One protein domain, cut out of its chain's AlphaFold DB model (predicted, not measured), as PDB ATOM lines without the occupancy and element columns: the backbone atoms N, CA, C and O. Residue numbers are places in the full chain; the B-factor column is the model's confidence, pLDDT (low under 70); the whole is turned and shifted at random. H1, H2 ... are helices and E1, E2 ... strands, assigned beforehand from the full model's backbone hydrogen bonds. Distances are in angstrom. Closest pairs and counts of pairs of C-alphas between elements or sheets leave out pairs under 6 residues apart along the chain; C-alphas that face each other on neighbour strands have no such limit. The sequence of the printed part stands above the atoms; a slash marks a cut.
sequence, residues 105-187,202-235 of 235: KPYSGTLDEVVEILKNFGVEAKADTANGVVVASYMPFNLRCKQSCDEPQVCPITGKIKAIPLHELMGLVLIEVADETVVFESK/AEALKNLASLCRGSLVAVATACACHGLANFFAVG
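This is residues 105 to 187 and 202 to 235 of the 235 residues of an uncharacterized protein of Ignisphaera aggregans (UniProt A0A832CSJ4). One twisted sheet of five strands forms a wall, with two helices, H1 and H2, over one of its faces and a short third helix, H3, by the edge strand E3. A long loop, residues 138 to 165, reaches out past the end of the sheet where E2 ends and E5 begins, and adds to the longest axis. The printed part has 117 residues, with three named helices and five named strands in the order H1, E1, E2, H2, E3, H3, E4, E5; across the mixed sheet the strands stand E1, E2, E5, E4, E3. The class is mixed, helices and strands. The whole is compact, with a radius of gyration of the C-alphas of 14.6 A, yet elongated, spanning 45 by 28 by 21 A.

Start at residues 105 to 106, which pair antiparallel with residues 232 to 233 of E5, residues 226 to 234. Next comes H1, residues 111 to 120, which is on the sheet at a height over the sheet of 8.5 A. It lies over E1, residues 124 to 128, and E2, residues 133 to 137, and runs along the strands, at 2 degrees to E1 on the local plane; the closest C-alphas of H1 and E1 are those of Val 115 and Ala 125, 5.3 A apart. E1 and E2 form an antiparallel hairpin; look for N 126 and O 135, within hydrogen-bond range at 2.9 A. E2 is also antiparallel to E5, with N 136 and O 227 at 2.8 A. H2, residues 166 to 174, is on the same face as H1, at a height over the sheet of 7.4 A. It lies over E4, residues 215 to 222, and runs along the strands, at 8 degrees to E4 on the local plane; the closest C-alphas of this pair are those of His 167 and Ala 222, 4.7 A apart. H1 and H2 touch at a steep tilt of 51 degrees, opposite ways, and their closest C-alphas, those of Val 114 and Val 173, are 6.8 A apart. E3, residues 180 to 185, is an edge strand, parallel to E4, with N 182 and O 218 at 2.9 A. E2, H2 and E3 make a split strand-helix-strand unit, two strands that run the same way with E5 and E4 between them in the sheet; its crossover is right-handed. H3, residues 202 to 208, is apart from H1 and H2; its closest C-alpha to E3 is that of Ala 204, 7.0 A from that of Val 182. E4 and E5 form an antiparallel hairpin, with N 219 and O 230 at 2.9 A. In H1, H2 and H3 every O i to N i+4 pair is within hydrogen-bond range.

Find C-alpha 111 at (50.759, 19.483, 31.953); from there H1 runs 14.4 A to C-alpha 120. E1 from 124 to 128 measures 13.9 A and E2 from 133 to 137 measures 13.5 A. Find C-alpha 166 at (52.211, 11.291, 17.574), where H2 begins its 11.8 A to 174. E3 from 180 to 185 measures 16.7 A, H3 from 202 to 208 10.1 A and E4 from 215 to 222 22.4 A. E5, the longest strand, runs 26.2 A from 226 to C-alpha 234 at (47.981, 7.422, 42.743).

The two C-alphas farthest apart are those of Pro 156 and Arg 213, 45.5 A. Residues 188 to 201 are not printed, and C-alphas 187 and 202 stand 17.2 A apart across that cut. The link from E2 to H2, 28 residues, is long. The mean pLDDT of the printed part is 94.7, and no printed residue is under 70.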
ATOM      1  N   LYS A 105      43.565  10.596  41.894       96.19
ATOM      2  CA  LYS A 105      43.077  11.928  41.524       96.19
ATOM      3  C   LYS A 105      43.739  12.418  40.235       96.19
ATOM      4  O   LYS A 105      44.893  12.060  39.994       96.19
ATOM      5  N   PRO A 106      43.049  13.246  39.430       97.31
ATOM      6  CA  PRO A 106      43.695  13.985  38.352       97.31
ATOM      7  C   PRO A 106      44.931  14.737  38.850       97.31
ATOM      8  O   PRO A 106      44.923  15.288  39.955       97.31
ATOM      9  N   TYR A 107      45.985  14.756  38.038       97.38
ATOM     10  CA  TYR A 107      47.218  15.479  38.321       97.38
ATOM     11  C   TYR A 107      47.498  16.502  37.224       97.38
ATOM     12  O   TYR A 107      47.412  16.190  36.041       97.38
ATOM     13  N   SER A 108      47.826  17.730  37.620       97.12
ATOM     14  CA  SER A 108      48.043  18.845  36.693       97.12
ATOM     15  C   SER A 108      49.463  19.415  36.707       97.12
ATOM     16  O   SER A 108      49.774  20.267  35.881       97.12
ATOM     17  N   GLY A 109      50.332  18.951  37.614       96.75
ATOM     18  CA  GLY A 109      51.629  19.584  37.879       96.75
ATOM     19  C   GLY A 109      52.637  19.535  36.726       96.75
ATOM     20  O   GLY A 109      53.558  20.339  36.719       96.75
ATOM     21  N   THR A 110      52.456  18.635  35.754       95.75
ATOM     22  CA  THR A 110      53.359  18.443  34.601       95.75
ATOM     23  C   THR A 110      52.723  18.813  33.257       95.75
ATOM     24  O   THR A 110      53.361  18.682  32.216       95.75
ATOM     25  N   LEU A 111      51.465  19.281  33.229       97.69
ATOM     26  CA  LEU A 111      50.759  19.483  31.953       97.69
ATOM     27  C   LEU A 111      51.371  20.607  31.111       97.69
ATOM     28  O   LEU A 111      51.447  20.468  29.892       97.69
ATOM     29  N   ASP A 112      51.798  21.704  31.742       97.31
ATOM     30  CA  ASP A 112      52.383  22.847  31.030       97.31
ATOM     31  C   ASP A 112      53.714  22.469  30.368       97.31
ATOM     32  O   ASP A 112      53.929  22.793  29.201       97.31
ATOM     33  N   GLU A 113      54.550  21.697  31.069       97.19
ATOM     34  CA  GLU A 113      55.805  21.145  30.545       97.19
ATOM     35  C   GLU A 113      55.550  20.236  29.336       97.19
ATOM     36  O   GLU A 113      56.139  20.423  28.273       97.19
ATOM     37  N   VAL A 114      54.598  19.306  29.446       98.12
ATOM     38  CA  VAL A 114      54.221  18.413  28.336       98.12
ATOM     39  C   VAL A 114      53.717  19.209  27.130       98.12
ATOM     40  O   VAL A 114      54.084  18.916  25.989       98.12
ATOM     41  N   VAL A 115      52.886  20.229  27.358       98.38
ATOM     42  CA  VAL A 115      52.384  21.114  26.296       98.38
ATOM     43  C   VAL A 115      53.528  21.866  25.617       98.38
ATOM     44  O   VAL A 115      53.519  21.990  24.390       98.38
ATOM     45  N   GLU A 116      54.494  22.374  26.378       98.00
ATOM     46  CA  GLU A 116      55.658  23.080  25.843       98.00
ATOM     47  C   GLU A 116      56.545  22.153  25.003       98.00
ATOM     48  O   GLU A 116      56.859  22.482  23.855       98.00
ATOM     49  N   ILE A 117      56.866  20.959  25.516       97.50
ATOM     50  CA  ILE A 117      57.663  19.964  24.790       97.50
ATOM     51  C   ILE A 117      56.983  19.610  23.464       97.50
ATOM     52  O   ILE A 117      57.608  19.708  22.410       97.50
ATOM     53  N   LEU A 118      55.687  19.278  23.472       97.75
ATOM     54  CA  LEU A 118      54.944  18.944  22.249       97.75
ATOM     55  C   LEU A 118      54.962  20.086  21.219       97.75
ATOM     56  O   LEU A 118      55.172  19.844  20.026       97.75
ATOM     57  N   LYS A 119      54.811  21.339  21.663       96.81
ATOM     58  CA  LYS A 119      54.891  22.515  20.781       96.81
ATOM     59  C   LYS A 119      56.264  22.672  20.135       96.81
ATOM     60  O   LYS A 119      56.322  23.032  18.958       96.81
ATOM     61  N   ASN A 120      57.343  22.334  20.838       95.94
ATOM     62  CA  ASN A 120      58.698  22.335  20.274       95.94
ATOM     63  C   ASN A 120      58.870  21.299  19.146       95.94
ATOM     64  O   ASN A 120      59.676  21.507  18.241       95.94
ATOM     65  N   PHE A 121      58.050  20.241  19.124       95.44
ATOM     66  CA  PHE A 121      57.953  19.283  18.013       95.44
ATOM     67  C   PHE A 121      56.937  19.686  16.926       95.44
ATOM     68  O   PHE A 121      56.621  18.896  16.031       95.44
ATOM     69  N   GLY A 122      56.403  20.910  16.976       94.44
ATOM     70  CA  GLY A 122      55.421  21.410  16.010       94.44
ATOM     71  C   GLY A 122      54.023  20.800  16.161       94.44
ATOM     72  O   GLY A 122      53.232  20.852  15.211       94.44
ATOM     73  N   VAL A 123      53.724  20.224  17.329       97.12
ATOM     74  CA  VAL A 123      52.411  19.685  17.697       97.12
ATOM     75  C   VAL A 123      51.616  20.755  18.440       97.12
ATOM     76  O   VAL A 123      52.087  21.368  19.392       97.12
ATOM     77  N   GLU A 124      50.374  20.972  18.025       97.19
ATOM     78  CA  GLU A 124      49.437  21.811  18.765       97.19
ATOM     79  C   GLU A 124      48.973  21.056  20.008       97.19
ATOM     80  O   GLU A 124      48.488  19.930  19.902       97.19
ATOM     81  N   ALA A 125      49.097  21.672  21.182       97.94
ATOM     82  CA  ALA A 125      48.722  21.048  22.444       97.94
ATOM     83  C   ALA A 125      47.963  22.016  23.362       97.94
ATOM     84  O   ALA A 125      48.252  23.218  23.405       97.94
ATOM     85  N   LYS A 126      46.980  21.478  24.089       97.31
ATOM     86  CA  LYS A 126      46.183  22.176  25.109       97.31
ATOM     87  C   LYS A 126      46.044  21.296  26.345       97.31
ATOM     88  O   LYS A 126      45.891  20.085  26.210       97.31
ATOM     89  N   ALA A 127      46.040  21.920  27.517       97.50
ATOM     90  CA  ALA A 127      45.805  21.255  28.790       97.50
ATOM     91  C   ALA A 127      44.401  21.568  29.331       97.50
ATOM     92  O   ALA A 127      43.934  22.704  29.262       97.50
ATOM     93  N   ASP A 128      43.757  20.556  29.898       96.50
ATOM     94  CA  ASP A 128      42.632  20.674  30.817       96.50
ATOM     95  C   ASP A 128      43.147  20.316  32.215       96.50
ATOM     96  O   ASP A 128      43.274  19.147  32.594       96.50
ATOM     97  N   THR A 129      43.487  21.356  32.973       94.88
ATOM     98  CA  THR A 129      44.080  21.240  34.307       94.88
ATOM     99  C   THR A 129      43.107  20.688  35.343       94.88
ATOM    100  O   THR A 129      43.554  20.093  36.321       94.88
ATOM    101  N   ALA A 130      41.795  20.835  35.133       93.94
ATOM    102  CA  ALA A 130      40.788  20.318  36.055       93.94
ATOM    103  C   ALA A 130      40.719  18.786  36.003       93.94
ATOM    104  O   ALA A 130      40.529  18.139  37.033       93.94
ATOM    105  N   ASN A 131      40.913  18.211  34.813       95.06
ATOM    106  CA  ASN A 131      40.827  16.768  34.589       95.06
ATOM    107  C   ASN A 131      42.187  16.082  34.394       95.06
ATOM    108  O   ASN A 131      42.231  14.865  34.204       95.06
ATOM    109  N   GLY A 132      43.291  16.829  34.467       97.56
ATOM    110  CA  GLY A 132      44.630  16.272  34.283       97.56
ATOM    111  C   GLY A 132      44.848  15.769  32.857       97.56
ATOM    112  O   GLY A 132      45.404  14.689  32.684       97.56
ATOM    113  N   VAL A 133      44.328  16.470  31.845       98.12
ATOM    114  CA  VAL A 133      44.345  16.006  30.448       98.12
ATOM    115  C   VAL A 133      45.210  16.908  29.578       98.12
ATOM    116  O   VAL A 133      45.085  18.126  29.638       98.12
ATOM    117  N   VAL A 134      46.017  16.315  28.701       98.31
ATOM    118  CA  VAL A 134      46.597  16.997  27.535       98.31
ATOM    119  C   VAL A 134      45.934  16.466  26.273       98.31
ATOM    120  O   VAL A 134      45.795  15.258  26.108       98.31
ATOM    121  N   VAL A 135      45.551  17.363  25.368       97.81
ATOM    122  CA  VAL A 135      45.115  17.037  24.004       97.81
ATOM    123  C   VAL A 135      46.157  17.567  23.032       97.81
ATOM    124  O   VAL A 135      46.527  18.739  23.112       97.81
ATOM    125  N   ALA A 136      46.600  16.719  22.110       97.94
ATOM    126  CA  ALA A 136      47.689  16.974  21.181       97.94
ATOM    127  C   ALA A 136      47.279  16.655  19.734       97.94
ATOM    128  O   ALA A 136      46.529  15.710  19.471       97.94
ATOM    129  N   SER A 137      47.759  17.450  18.780       97.12
ATOM    130  CA  SER A 137      47.373  17.335  17.376       97.12
ATOM    131  C   SER A 137      48.410  17.943  16.429       97.12
ATOM    132  O   SER A 137      48.822  19.088  16.589       97.12
ATOM    133  N   TYR A 138      48.774  17.231  15.362       96.44
ATOM    134  CA  TYR A 138      49.491  17.845  14.233       96.44
ATOM    135  C   TYR A 138      48.590  18.760  13.379       96.44
ATOM    136  O   TYR A 138      49.084  19.598  12.616       96.44
ATOM    137  N   MET A 139      47.266  18.605  13.489       94.56
ATOM    138  CA  MET A 139      46.272  19.487  12.880       94.56
ATOM    139  C   MET A 139      46.027  20.714  13.777       94.56
ATOM    140  O   MET A 139      45.685  20.532  14.948       94.56
ATOM    141  N   PRO A 140      46.117  21.949  13.255       93.62
ATOM    142  CA  PRO A 140      45.669  23.141  13.971       93.62
ATOM    143  C   PRO A 140      44.232  23.007  14.482       93.62
ATOM    144  O   PRO A 140      43.348  22.589  13.739       93.62
ATOM    145  N   PHE A 141      43.975  23.396  15.734       93.19
ATOM    146  CA  PHE A 141      42.656  23.232  16.366       93.19
ATOM    147  C   PHE A 141      41.518  24.011  15.681       93.19
ATOM    148  O   PHE A 141      40.346  23.739  15.936       93.19
ATOM    149  N   ASN A 142      41.844  24.990  14.836       93.19
ATOM    150  CA  ASN A 142      40.886  25.735  14.018       93.19
ATOM    151  C   ASN A 142      40.592  25.070  12.657       93.19
ATOM    152  O   ASN A 142      39.771  25.585  11.901       93.19
ATOM    153  N   LEU A 143      41.245  23.951  12.336       93.94
ATOM    154  CA  LEU A 143      41.053  23.175  11.113       93.94
ATOM    155  C   LEU A 143      40.487  21.785  11.426       93.94
ATOM    156  O   LEU A 143      40.433  21.343  12.572       93.94
ATOM    157  N   ARG A 144      40.034  21.084  10.382       90.62
ATOM    158  CA  ARG A 144      39.505  19.718  10.476       90.62
ATOM    159  C   ARG A 144      40.201  18.811   9.474       90.62
ATOM    160  O   ARG A 144      40.546  19.232   8.373       90.62
ATOM    161  N   CYS A 145      40.382  17.550   9.852       89.06
ATOM    162  CA  CYS A 145      40.864  16.519   8.939       89.06
ATOM    163  C   CYS A 145      39.874  16.250   7.807       89.06
ATOM    164  O   CYS A 145      38.666  16.457   7.958       89.06
ATOM    165  N   LYS A 146      40.392  15.700   6.699       86.94
ATOM    166  CA  LYS A 146      39.540  15.024   5.717       86.94
ATOM    167  C   LYS A 146      38.745  13.927   6.430       86.94
ATOM    168  O   LYS A 146      39.266  13.267   7.334       86.94
ATOM    169  N   GLN A 147      37.500  13.731   6.016       80.44
ATOM    170  CA  GLN A 147      36.716  12.597   6.490       80.44
ATOM    171  C   GLN A 147      37.441  11.299   6.100       80.44
ATOM    172  O   GLN A 147      38.031  11.228   5.022       80.44
ATOM    173  N   SER A 148      37.443  10.309   6.994       80.25
ATOM    174  CA  SER A 148      38.115   9.020   6.764       80.25
ATOM    175  C   SER A 148      39.621   9.149   6.475       80.25
ATOM    176  O   SER A 148      40.152   8.503   5.576       80.25
ATOM    177  N   CYS A 149      40.318  10.014   7.219       86.31
ATOM    178  CA  CYS A 149      41.768  10.144   7.113       86.31
ATOM    179  C   CYS A 149      42.481   8.836   7.487       86.31
ATOM    180  O   CYS A 149      42.265   8.306   8.570       86.31
ATOM    181  N   ASP A 150      43.355   8.374   6.598       87.44
ATOM    182  CA  ASP A 150      44.237   7.207   6.724       87.44
ATOM    183  C   ASP A 150      45.613   7.564   7.316       87.44
ATOM    184  O   ASP A 150      46.545   6.773   7.271       87.44
ATOM    185  N   GLU A 151      45.736   8.777   7.862       90.69
ATOM    186  CA  GLU A 151      46.916   9.256   8.590       90.69
ATOM    187  C   GLU A 151      48.246   9.218   7.805       90.69
ATOM    188  O   GLU A 151      49.291   8.879   8.363       90.69
ATOM    189  N   PRO A 152      48.268   9.644   6.526       91.25
ATOM    190  CA  PRO A 152      49.469   9.576   5.693       91.25
ATOM    191  C   PRO A 152      50.564  10.475   6.258       91.25
ATOM    192  O   PRO A 152      50.243  11.523   6.808       91.25
ATOM    193  N   GLN A 153      51.848  10.150   6.075       93.94
ATOM    194  CA  GLN A 153      52.974  10.925   6.630       93.94
ATOM    195  C   GLN A 153      52.875  12.438   6.345       93.94
ATOM    196  O   GLN A 153      53.047  13.256   7.256       93.94
ATOM    197  N   VAL A 154      52.504  12.812   5.117       95.06
ATOM    198  CA  VAL A 154      52.237  14.200   4.714       95.06
ATOM    199  C   VAL A 154      50.749  14.505   4.859       95.06
ATOM    200  O   VAL A 154      49.909  13.832   4.267       95.06
ATOM    201  N   CYS A 155      50.403  15.527   5.641       94.12
ATOM    202  CA  CYS A 155      49.006  15.901   5.843       94.12
ATOM    203  C   CYS A 155      48.385  16.455   4.543       94.12
ATOM    204  O   CYS A 155      48.873  17.463   4.034       94.12
ATOM    205  N   PRO A 156      47.260  15.901   4.050       93.25
ATOM    206  CA  PRO A 156      46.625  16.376   2.818       93.25
ATOM    207  C   PRO A 156      45.941  17.744   2.965       93.25
ATOM    208  O   PRO A 156      45.581  18.352   1.966       93.25
ATOM    209  N   ILE A 157      45.734  18.219   4.199       95.00
ATOM    210  CA  ILE A 157      45.088  19.509   4.483       95.00
ATOM    211  C   ILE A 157      46.123  20.613   4.708       95.00
ATOM    212  O   ILE A 157      45.953  21.722   4.219       95.00
ATOM    213  N   THR A 158      47.188  20.324   5.462       93.75
ATOM    214  CA  THR A 158      48.169  21.342   5.877       93.75
ATOM    215  C   THR A 158      49.495  21.257   5.127       93.75
ATOM    216  O   THR A 158      50.312  22.162   5.255       93.75
ATOM    217  N   GLY A 159      49.760  20.163   4.406       93.75
ATOM    218  CA  GLY A 159      51.055  19.888   3.777       93.75
ATOM    219  C   GLY A 159      52.184  19.555   4.761       93.75
ATOM    220  O   GLY A 159      53.297  19.268   4.330       93.75
ATOM    221  N   LYS A 160      51.927  19.566   6.078       91.38
ATOM    222  CA  LYS A 160      52.947  19.278   7.096       91.38
ATOM    223  C   LYS A 160      53.405  17.819   7.023       91.38
ATOM    224  O   LYS A 160      52.576  16.905   6.968       91.38
ATOM    225  N   ILE A 161      54.718  17.615   7.089       93.00
ATOM    226  CA  ILE A 161      55.344  16.298   7.234       93.00
ATOM    227  C   ILE A 161      55.399  15.954   8.723       93.00
ATOM    228  O   ILE A 161      55.915  16.735   9.520       93.00
ATOM    229  N   LYS A 162      54.884  14.781   9.095       92.88
ATOM    230  CA  LYS A 162      55.069  14.220  10.438       92.88
ATOM    231  C   LYS A 162      56.396  13.476  10.483       92.88
ATOM    232  O   LYS A 162      56.523  12.425   9.858       92.88
ATOM    233  N   ALA A 163      57.379  14.049  11.172       92.19
ATOM    234  CA  ALA A 163      58.683  13.413  11.349       92.19
ATOM    235  C   ALA A 163      58.594  12.185  12.269       92.19
ATOM    236  O   ALA A 163      59.234  11.177  11.995       92.19
ATOM    237  N   ILE A 164      57.770  12.276  13.315       96.25
ATOM    238  CA  ILE A 164      57.521  11.220  14.299       96.25
ATOM    239  C   ILE A 164      55.995  11.043  14.397       96.25
ATOM    240  O   ILE A 164      55.279  12.049  14.454       96.25
ATOM    241  N   PRO A 165      55.450   9.818  14.366       96.88
ATOM    242  CA  PRO A 165      54.044   9.580  14.679       96.88
ATOM    243  C   PRO A 165      53.702  10.062  16.093       96.88
ATOM    244  O   PRO A 165      54.475   9.868  17.027       96.88
ATOM    245  N   LEU A 166      52.530  10.677  16.282       97.69
ATOM    246  CA  LEU A 166      52.211  11.291  17.574       97.69
ATOM    247  C   LEU A 166      52.166  10.283  18.736       97.69
ATOM    248  O   LEU A 166      52.553  10.641  19.840       97.69
ATOM    249  N   HIS A 167      51.757   9.033  18.511       98.12
ATOM    250  CA  HIS A 167      51.811   7.998  19.549       98.12
ATOM    251  C   HIS A 167      53.240   7.695  20.026       98.12
ATOM    252  O   HIS A 167      53.461   7.577  21.229       98.12
ATOM    253  N   GLU A 168      54.220   7.649  19.121       98.31
ATOM    254  CA  GLU A 168      55.632   7.475  19.486       98.31
ATOM    255  C   GLU A 168      56.150   8.700  20.240       98.31
ATOM    256  O   GLU A 168      56.744   8.569  21.309       98.31
ATOM    257  N   LEU A 169      55.863   9.904  19.728       98.38
ATOM    258  CA  LEU A 169      56.263  11.149  20.379       98.38
ATOM    259  C   LEU A 169      55.664  11.268  21.786       98.38
ATOM    260  O   LEU A 169      56.363  11.652  22.714       98.38
ATOM    261  N   MET A 170      54.391  10.914  21.968       98.19
ATOM    262  CA  MET A 170      53.774  10.896  23.294       98.19
ATOM    263  C   MET A 170      54.470   9.900  24.220       98.19
ATOM    264  O   MET A 170      54.705  10.242  25.370       98.19
ATOM    265  N   GLY A 171      54.870   8.721  23.738       98.12
ATOM    266  CA  GLY A 171      55.675   7.788  24.534       98.12
ATOM    267  C   GLY A 171      56.985   8.410  25.024       98.12
ATOM    268  O   GLY A 171      57.294   8.325  26.210       98.12
ATOM    269  N   LEU A 172      57.706   9.096  24.131       98.06
ATOM    270  CA  LEU A 172      58.967   9.774  24.452       98.06
ATOM    271  C   LEU A 172      58.793  10.943  25.428       98.06
ATOM    272  O   LEU A 172      59.655  11.165  26.265       98.06
ATOM    273  N   VAL A 173      57.706  11.708  25.321       97.88
ATOM    274  CA  VAL A 173      57.467  12.859  26.207       97.88
ATOM    275  C   VAL A 173      56.981  12.410  27.583       97.88
ATOM    276  O   VAL A 173      57.397  12.965  28.592       97.88
ATOM    277  N   LEU A 174      56.088  11.420  27.639       98.00
ATOM    278  CA  LEU A 174      55.430  11.026  28.884       98.00
ATOM    279  C   LEU A 174      56.362  10.284  29.848       98.00
ATOM    280  O   LEU A 174      56.247  10.492  31.054       98.00
ATOM    281  N   ILE A 175      57.310   9.490  29.336       97.38
ATOM    282  CA  ILE A 175      58.282   8.765  30.171       97.38
ATOM    283  C   ILE A 175      59.226   9.697  30.948       97.38
ATOM    284  O   ILE A 175      59.745   9.311  31.989       97.38
ATOM    285  N   GLU A 176      59.420  10.932  30.481       96.81
ATOM    286  CA  GLU A 176      60.275  11.921  31.150       96.81
ATOM    287  C   GLU A 176      59.565  12.631  32.315       96.81
ATOM    288  O   GLU A 176      60.221  13.227  33.167       96.81
ATOM    289  N   VAL A 177      58.226  12.587  32.366       96.75
ATOM    290  CA  VAL A 177      57.417  13.388  33.308       96.75
ATOM    291  C   VAL A 177      56.515  12.563  34.225       96.75
ATOM    292  O   VAL A 177      55.840  13.135  35.080       96.75
ATOM    293  N   ALA A 178      56.435  11.247  34.033       96.62
ATOM    294  CA  ALA A 178      55.597  10.345  34.817       96.62
ATOM    295  C   ALA A 178      56.383   9.094  35.215       96.62
ATOM    296  O   ALA A 178      57.185   8.590  34.435       96.62
ATOM    297  N   ASP A 179      56.108   8.569  36.410       95.69
ATOM    298  CA  ASP A 179      56.750   7.343  36.895       95.69
ATOM    299  C   ASP A 179      56.349   6.140  36.031       95.69
ATOM    300  O   ASP A 179      57.143   5.236  35.787       95.69
ATOM    301  N   GLU A 180      55.095   6.132  35.572       96.19
ATOM    302  CA  GLU A 180      54.478   5.007  34.879       96.19
ATOM    303  C   GLU A 180      53.687   5.518  33.678       96.19
ATOM    304  O   GLU A 180      52.798   6.362  33.810       96.19
ATOM    305  N   THR A 181      54.012   5.005  32.492       97.25
ATOM    306  CA  THR A 181      53.460   5.491  31.224       97.25
ATOM    307  C   THR A 181      52.864   4.350  30.417       97.25
ATOM    308  O   THR A 181      53.498   3.320  30.197       97.25
ATOM    309  N   VAL A 182      51.651   4.561  29.909       98.12
ATOM    310  CA  VAL A 182      50.991   3.655  28.967       98.12
ATOM    311  C   VAL A 182      50.494   4.459  27.776       98.12
ATOM    312  O   VAL A 182      49.693   5.376  27.945       98.12
ATOM    313  N   VAL A 183      50.929   4.104  26.567       98.56
ATOM    314  CA  VAL A 183      50.455   4.730  25.325       98.56
ATOM    315  C   VAL A 183      49.813   3.679  24.432       98.56
ATOM    316  O   VAL A 183      50.481   2.767  23.957       98.56
ATOM    317  N   PHE A 184      48.515   3.829  24.187       98.62
ATOM    318  CA  PHE A 184      47.768   2.999  23.252       98.62
ATOM    319  C   PHE A 184      47.819   3.608  21.854       98.62
ATOM    320  O   PHE A 184      47.319   4.715  21.622       98.62
ATOM    321  N   GLU A 185      48.386   2.865  20.906       97.94
ATOM    322  CA  GLU A 185      48.345   3.237  19.497       97.94
ATOM    323  C   GLU A 185      46.925   3.017  18.949       97.94
ATOM    324  O   GLU A 185      46.438   1.891  18.815       97.94
ATOM    325  N   SER A 186      46.247   4.110  18.613       96.25
ATOM    326  CA  SER A 186      44.992   4.087  17.871       96.25
ATOM    327  C   SER A 186      45.285   3.854  16.393       96.25
ATOM    328  O   SER A 186      45.819   4.728  15.712       96.25
ATOM    329  N   LYS A 187      44.870   2.696  15.887       94.06
ATOM    330  CA  LYS A 187      45.024   2.268  14.496       94.06
ATOM    331  C   LYS A 187      43.741   2.475  13.711       94.06
ATOM    332  O   LYS A 187      42.634   2.388  14.246       94.06
ATOM    333  N   ALA A 202      43.740  -4.302  28.832       97.56
ATOM    334  CA  ALA A 202      43.538  -5.240  29.936       97.56
ATOM    335  C   ALA A 202      44.851  -5.609  30.653       97.56
ATOM    336  O   ALA A 202      44.854  -5.791  31.872       97.56
ATOM    337  N   GLU A 203      45.955  -5.723  29.917       96.88
ATOM    338  CA  GLU A 203      47.289  -5.954  30.467       96.88
ATOM    339  C   GLU A 203      47.798  -4.738  31.247       96.88
ATOM    340  O   GLU A 203      48.182  -4.876  32.410       96.88
ATOM    341  N   ALA A 204      47.695  -3.540  30.669       96.94
ATOM    342  CA  ALA A 204      48.060  -2.293  31.328       96.94
ATOM    343  C   ALA A 204      47.318  -2.115  32.659       96.94
ATOM    344  O   ALA A 204      47.939  -1.807  33.672       96.94
ATOM    345  N   LEU A 205      46.009  -2.391  32.703       96.00
ATOM    346  CA  LEU A 205      45.234  -2.329  33.946       96.00
ATOM    347  C   LEU A 205      45.806  -3.258  35.026       96.00
ATOM    348  O   LEU A 205      45.949  -2.846  36.177       96.00
ATOM    349  N   LYS A 206      46.166  -4.498  34.671       93.19
ATOM    350  CA  LYS A 206      46.757  -5.456  35.622       93.19
ATOM    351  C   LYS A 206      48.103  -4.971  36.154       93.19
ATOM    352  O   LYS A 206      48.332  -5.082  37.356       93.19
ATOM    353  N   ASN A 207      48.948  -4.417  35.286       93.31
ATOM    354  CA  ASN A 207      50.261  -3.896  35.663       93.31
ATOM    355  C   ASN A 207      50.114  -2.692  36.603       93.31
ATOM    356  O   ASN A 207      50.689  -2.678  37.695       93.31
ATOM    357  N   LEU A 208      49.237  -1.748  36.248       92.62
ATOM    358  CA  LEU A 208      48.996  -0.543  37.038       92.62
ATOM    359  C   LEU A 208      48.343  -0.833  38.401       92.62
ATOM    360  O   LEU A 208      48.547  -0.083  39.351       92.62
ATOM    361  N   ALA A 209      47.594  -1.935  38.550       86.75
ATOM    362  CA  ALA A 209      46.987  -2.320  39.834       86.75
ATOM    363  C   ALA A 209      48.005  -2.550  40.965       86.75
ATOM    364  O   ALA A 209      47.620  -2.560  42.134       86.75
ATOM    365  N   SER A 210      49.281  -2.765  40.637       83.31
ATOM    366  CA  SER A 210      50.354  -2.916  41.624       83.31
ATOM    367  C   SER A 210      50.844  -1.581  42.214       83.31
ATOM    368  O   SER A 210      51.511  -1.581  43.248       83.31
ATOM    369  N   LEU A 211      50.452  -0.447  41.619       79.44
ATOM    370  CA  LEU A 211      51.008   0.887  41.863       79.44
ATOM    371  C   LEU A 211      50.198   1.753  42.843       79.44
ATOM    372  O   LEU A 211      50.241   2.978  42.755       79.44
ATOM    373  N   CYS A 212      49.447   1.183  43.794       73.88
ATOM    374  CA  CYS A 212      48.694   1.985  44.780       73.88
ATOM    375  C   CYS A 212      49.600   2.734  45.801       73.88
ATOM    376  O   CYS A 212      49.274   2.789  46.987       73.88
ATOM    377  N   ARG A 213      50.774   3.244  45.405       78.19
ATOM    378  CA  ARG A 213      51.768   3.870  46.285       78.19
ATOM    379  C   ARG A 213      52.447   5.058  45.602       78.19
ATOM    380  O   ARG A 213      53.450   4.873  44.933       78.19
ATOM    381  N   GLY A 214      51.950   6.265  45.861       81.94
ATOM    382  CA  GLY A 214      52.633   7.533  45.574       81.94
ATOM    383  C   GLY A 214      53.274   7.668  44.186       81.94
ATOM    384  O   GLY A 214      54.391   8.168  44.120       81.94
ATOM    385  N   SER A 215      52.598   7.231  43.120       92.50
ATOM    386  CA  SER A 215      53.098   7.261  41.738       92.50
ATOM    387  C   SER A 215      52.300   8.227  40.865       92.50
ATOM    388  O   SER A 215      51.078   8.362  41.007       92.50
ATOM    389  N   LEU A 216      52.984   8.868  39.926       96.12
ATOM    390  CA  LEU A 216      52.395   9.618  38.829       96.12
ATOM    391  C   LEU A 216      52.241   8.708  37.607       96.12
ATOM    392  O   LEU A 216      53.220   8.253  37.024       96.12
ATOM    393  N   VAL A 217      50.993   8.466  37.212       97.38
ATOM    394  CA  VAL A 217      50.641   7.618  36.069       97.38
ATOM    395  C   VAL A 217      50.164   8.485  34.908       97.38
ATOM    396  O   VAL A 217      49.237   9.282  35.076       97.38
ATOM    397  N   ALA A 218      50.739   8.284  33.724       98.31
ATOM    398  CA  ALA A 218      50.276   8.849  32.465       98.31
ATOM    399  C   ALA A 218      49.676   7.752  31.571       98.31
ATOM    400  O   ALA A 218      50.330   6.770  31.226       98.31
ATOM    401  N   VAL A 219      48.423   7.930  31.158       98.56
ATOM    402  CA  VAL A 219      47.754   7.048  30.191       98.56
ATOM    403  C   VAL A 219      47.421   7.867  28.966       98.56
ATOM    404  O   VAL A 219      46.755   8.890  29.097       98.56
ATOM    405  N   ALA A 220      47.809   7.412  27.783       98.62
ATOM    406  CA  ALA A 220      47.524   8.079  26.525       98.62
ATOM    407  C   ALA A 220      46.894   7.143  25.502       98.62
ATOM    408  O   ALA A 220      47.173   5.950  25.468       98.62
ATOM    409  N   THR A 221      46.073   7.717  24.630       98.44
ATOM    410  CA  THR A 221      45.646   7.082  23.382       98.44
ATOM    411  C   THR A 221      45.970   8.037  22.248       98.44
ATOM    412  O   THR A 221      45.567   9.203  22.292       98.44
ATOM    413  N   ALA A 222      46.695   7.567  21.239       97.69
ATOM    414  CA  ALA A 222      47.125   8.414  20.138       97.69
ATOM    415  C   ALA A 222      47.251   7.636  18.836       97.69
ATOM    416  O   ALA A 222      47.664   6.483  18.822       97.69
ATOM    417  N   CYS A 223      46.904   8.281  17.732       95.56
ATOM    418  CA  CYS A 223      47.220   7.804  16.396       95.56
ATOM    419  C   CYS A 223      48.500   8.484  15.884       95.56
ATOM    420  O   CYS A 223      49.249   9.083  16.659       95.56
ATOM    421  N   ALA A 224      48.793   8.436  14.585       95.81
ATOM    422  CA  ALA A 224      49.935   9.179  14.053       95.81
ATOM    423  C   ALA A 224      49.708  10.706  14.078       95.81
ATOM    424  O   ALA A 224      50.674  11.463  14.010       95.81
ATOM    425  N   CYS A 225      48.455  11.174  14.165       94.94
ATOM    426  CA  CYS A 225      48.092  12.590  14.013       94.94
ATOM    427  C   CYS A 225      47.535  13.276  15.269       94.94
ATOM    428  O   CYS A 225      47.803  14.461  15.462       94.94
ATOM    429  N   HIS A 226      46.734  12.570  16.070       94.94
ATOM    430  CA  HIS A 226      46.012  13.117  17.224       94.94
ATOM    431  C   HIS A 226      46.206  12.212  18.427       94.94
ATOM    432  O   HIS A 226      46.296  10.996  18.278       94.94
ATOM    433  N   GLY A 227      46.241  12.807  19.606       96.62
ATOM    434  CA  GLY A 227      46.442  12.070  20.832       96.62
ATOM    435  C   GLY A 227      45.936  12.839  22.029       96.62
ATOM    436  O   GLY A 227      45.721  14.051  21.983       96.62
ATOM    437  N   LEU A 228      45.711  12.107  23.103       97.56
ATOM    438  CA  LEU A 228      45.301  12.673  24.371       97.56
ATOM    439  C   LEU A 228      45.833  11.811  25.509       97.56
ATOM    440  O   LEU A 228      45.900  10.590  25.381       97.56
ATOM    441  N   ALA A 229      46.244  12.461  26.593       98.56
ATOM    442  CA  ALA A 229      46.819  11.826  27.769       98.56
ATOM    443  C   ALA A 229      46.095  12.289  29.027       98.56
ATOM    444  O   ALA A 229      45.844  13.480  29.176       98.56
ATOM    445  N   ASN A 230      45.794  11.360  29.929       98.50
ATOM    446  CA  ASN A 230      45.416  11.644  31.306       98.50
ATOM    447  C   ASN A 230      46.609  11.429  32.230       98.50
ATOM    448  O   ASN A 230      47.330  10.445  32.083       98.50
ATOM    449  N   PHE A 231      46.721  12.291  33.232       98.44
ATOM    450  CA  PHE A 231      47.686  12.203  34.315       98.44
ATOM    451  C   PHE A 231      46.959  12.005  35.638       98.44
ATOM    452  O   PHE A 231      46.004  12.721  35.964       98.44
ATOM    453  N   PHE A 232      47.434  11.043  36.418       97.38
ATOM    454  CA  PHE A 232      46.861  10.688  37.703       97.38
ATOM    455  C   PHE A 232      47.940  10.605  38.773       97.38
ATOM    456  O   PHE A 232      48.956   9.949  38.579       97.38
ATOM    457  N   ALA A 233      47.680  11.202  39.933       96.31
ATOM    458  CA  ALA A 233      48.426  10.889  41.143       96.31
ATOM    459  C   ALA A 233      47.720   9.727  41.850       96.31
ATOM    460  O   ALA A 233      46.520   9.820  42.140       96.31
ATOM    461  N   VAL A 234      48.461   8.652  42.109       94.31
ATOM    462  CA  VAL A 234      47.981   7.422  42.743       94.31
ATOM    463  C   VAL A 234      48.713   7.232  44.066       94.31
ATOM    464  O   VAL A 234      49.933   7.116  44.071       94.31
ATOM    465  N   GLY A 235      48.004   7.195  45.191       83.56
ATOM    466  CA  GLY A 235      48.606   7.043  46.522       83.56
ATOM    467  C   GLY A 235      47.676   7.422  47.653       83.56
ATOM    468  O   GLY A 235      46.864   8.350  47.449       83.56
TER     469      GLY A 235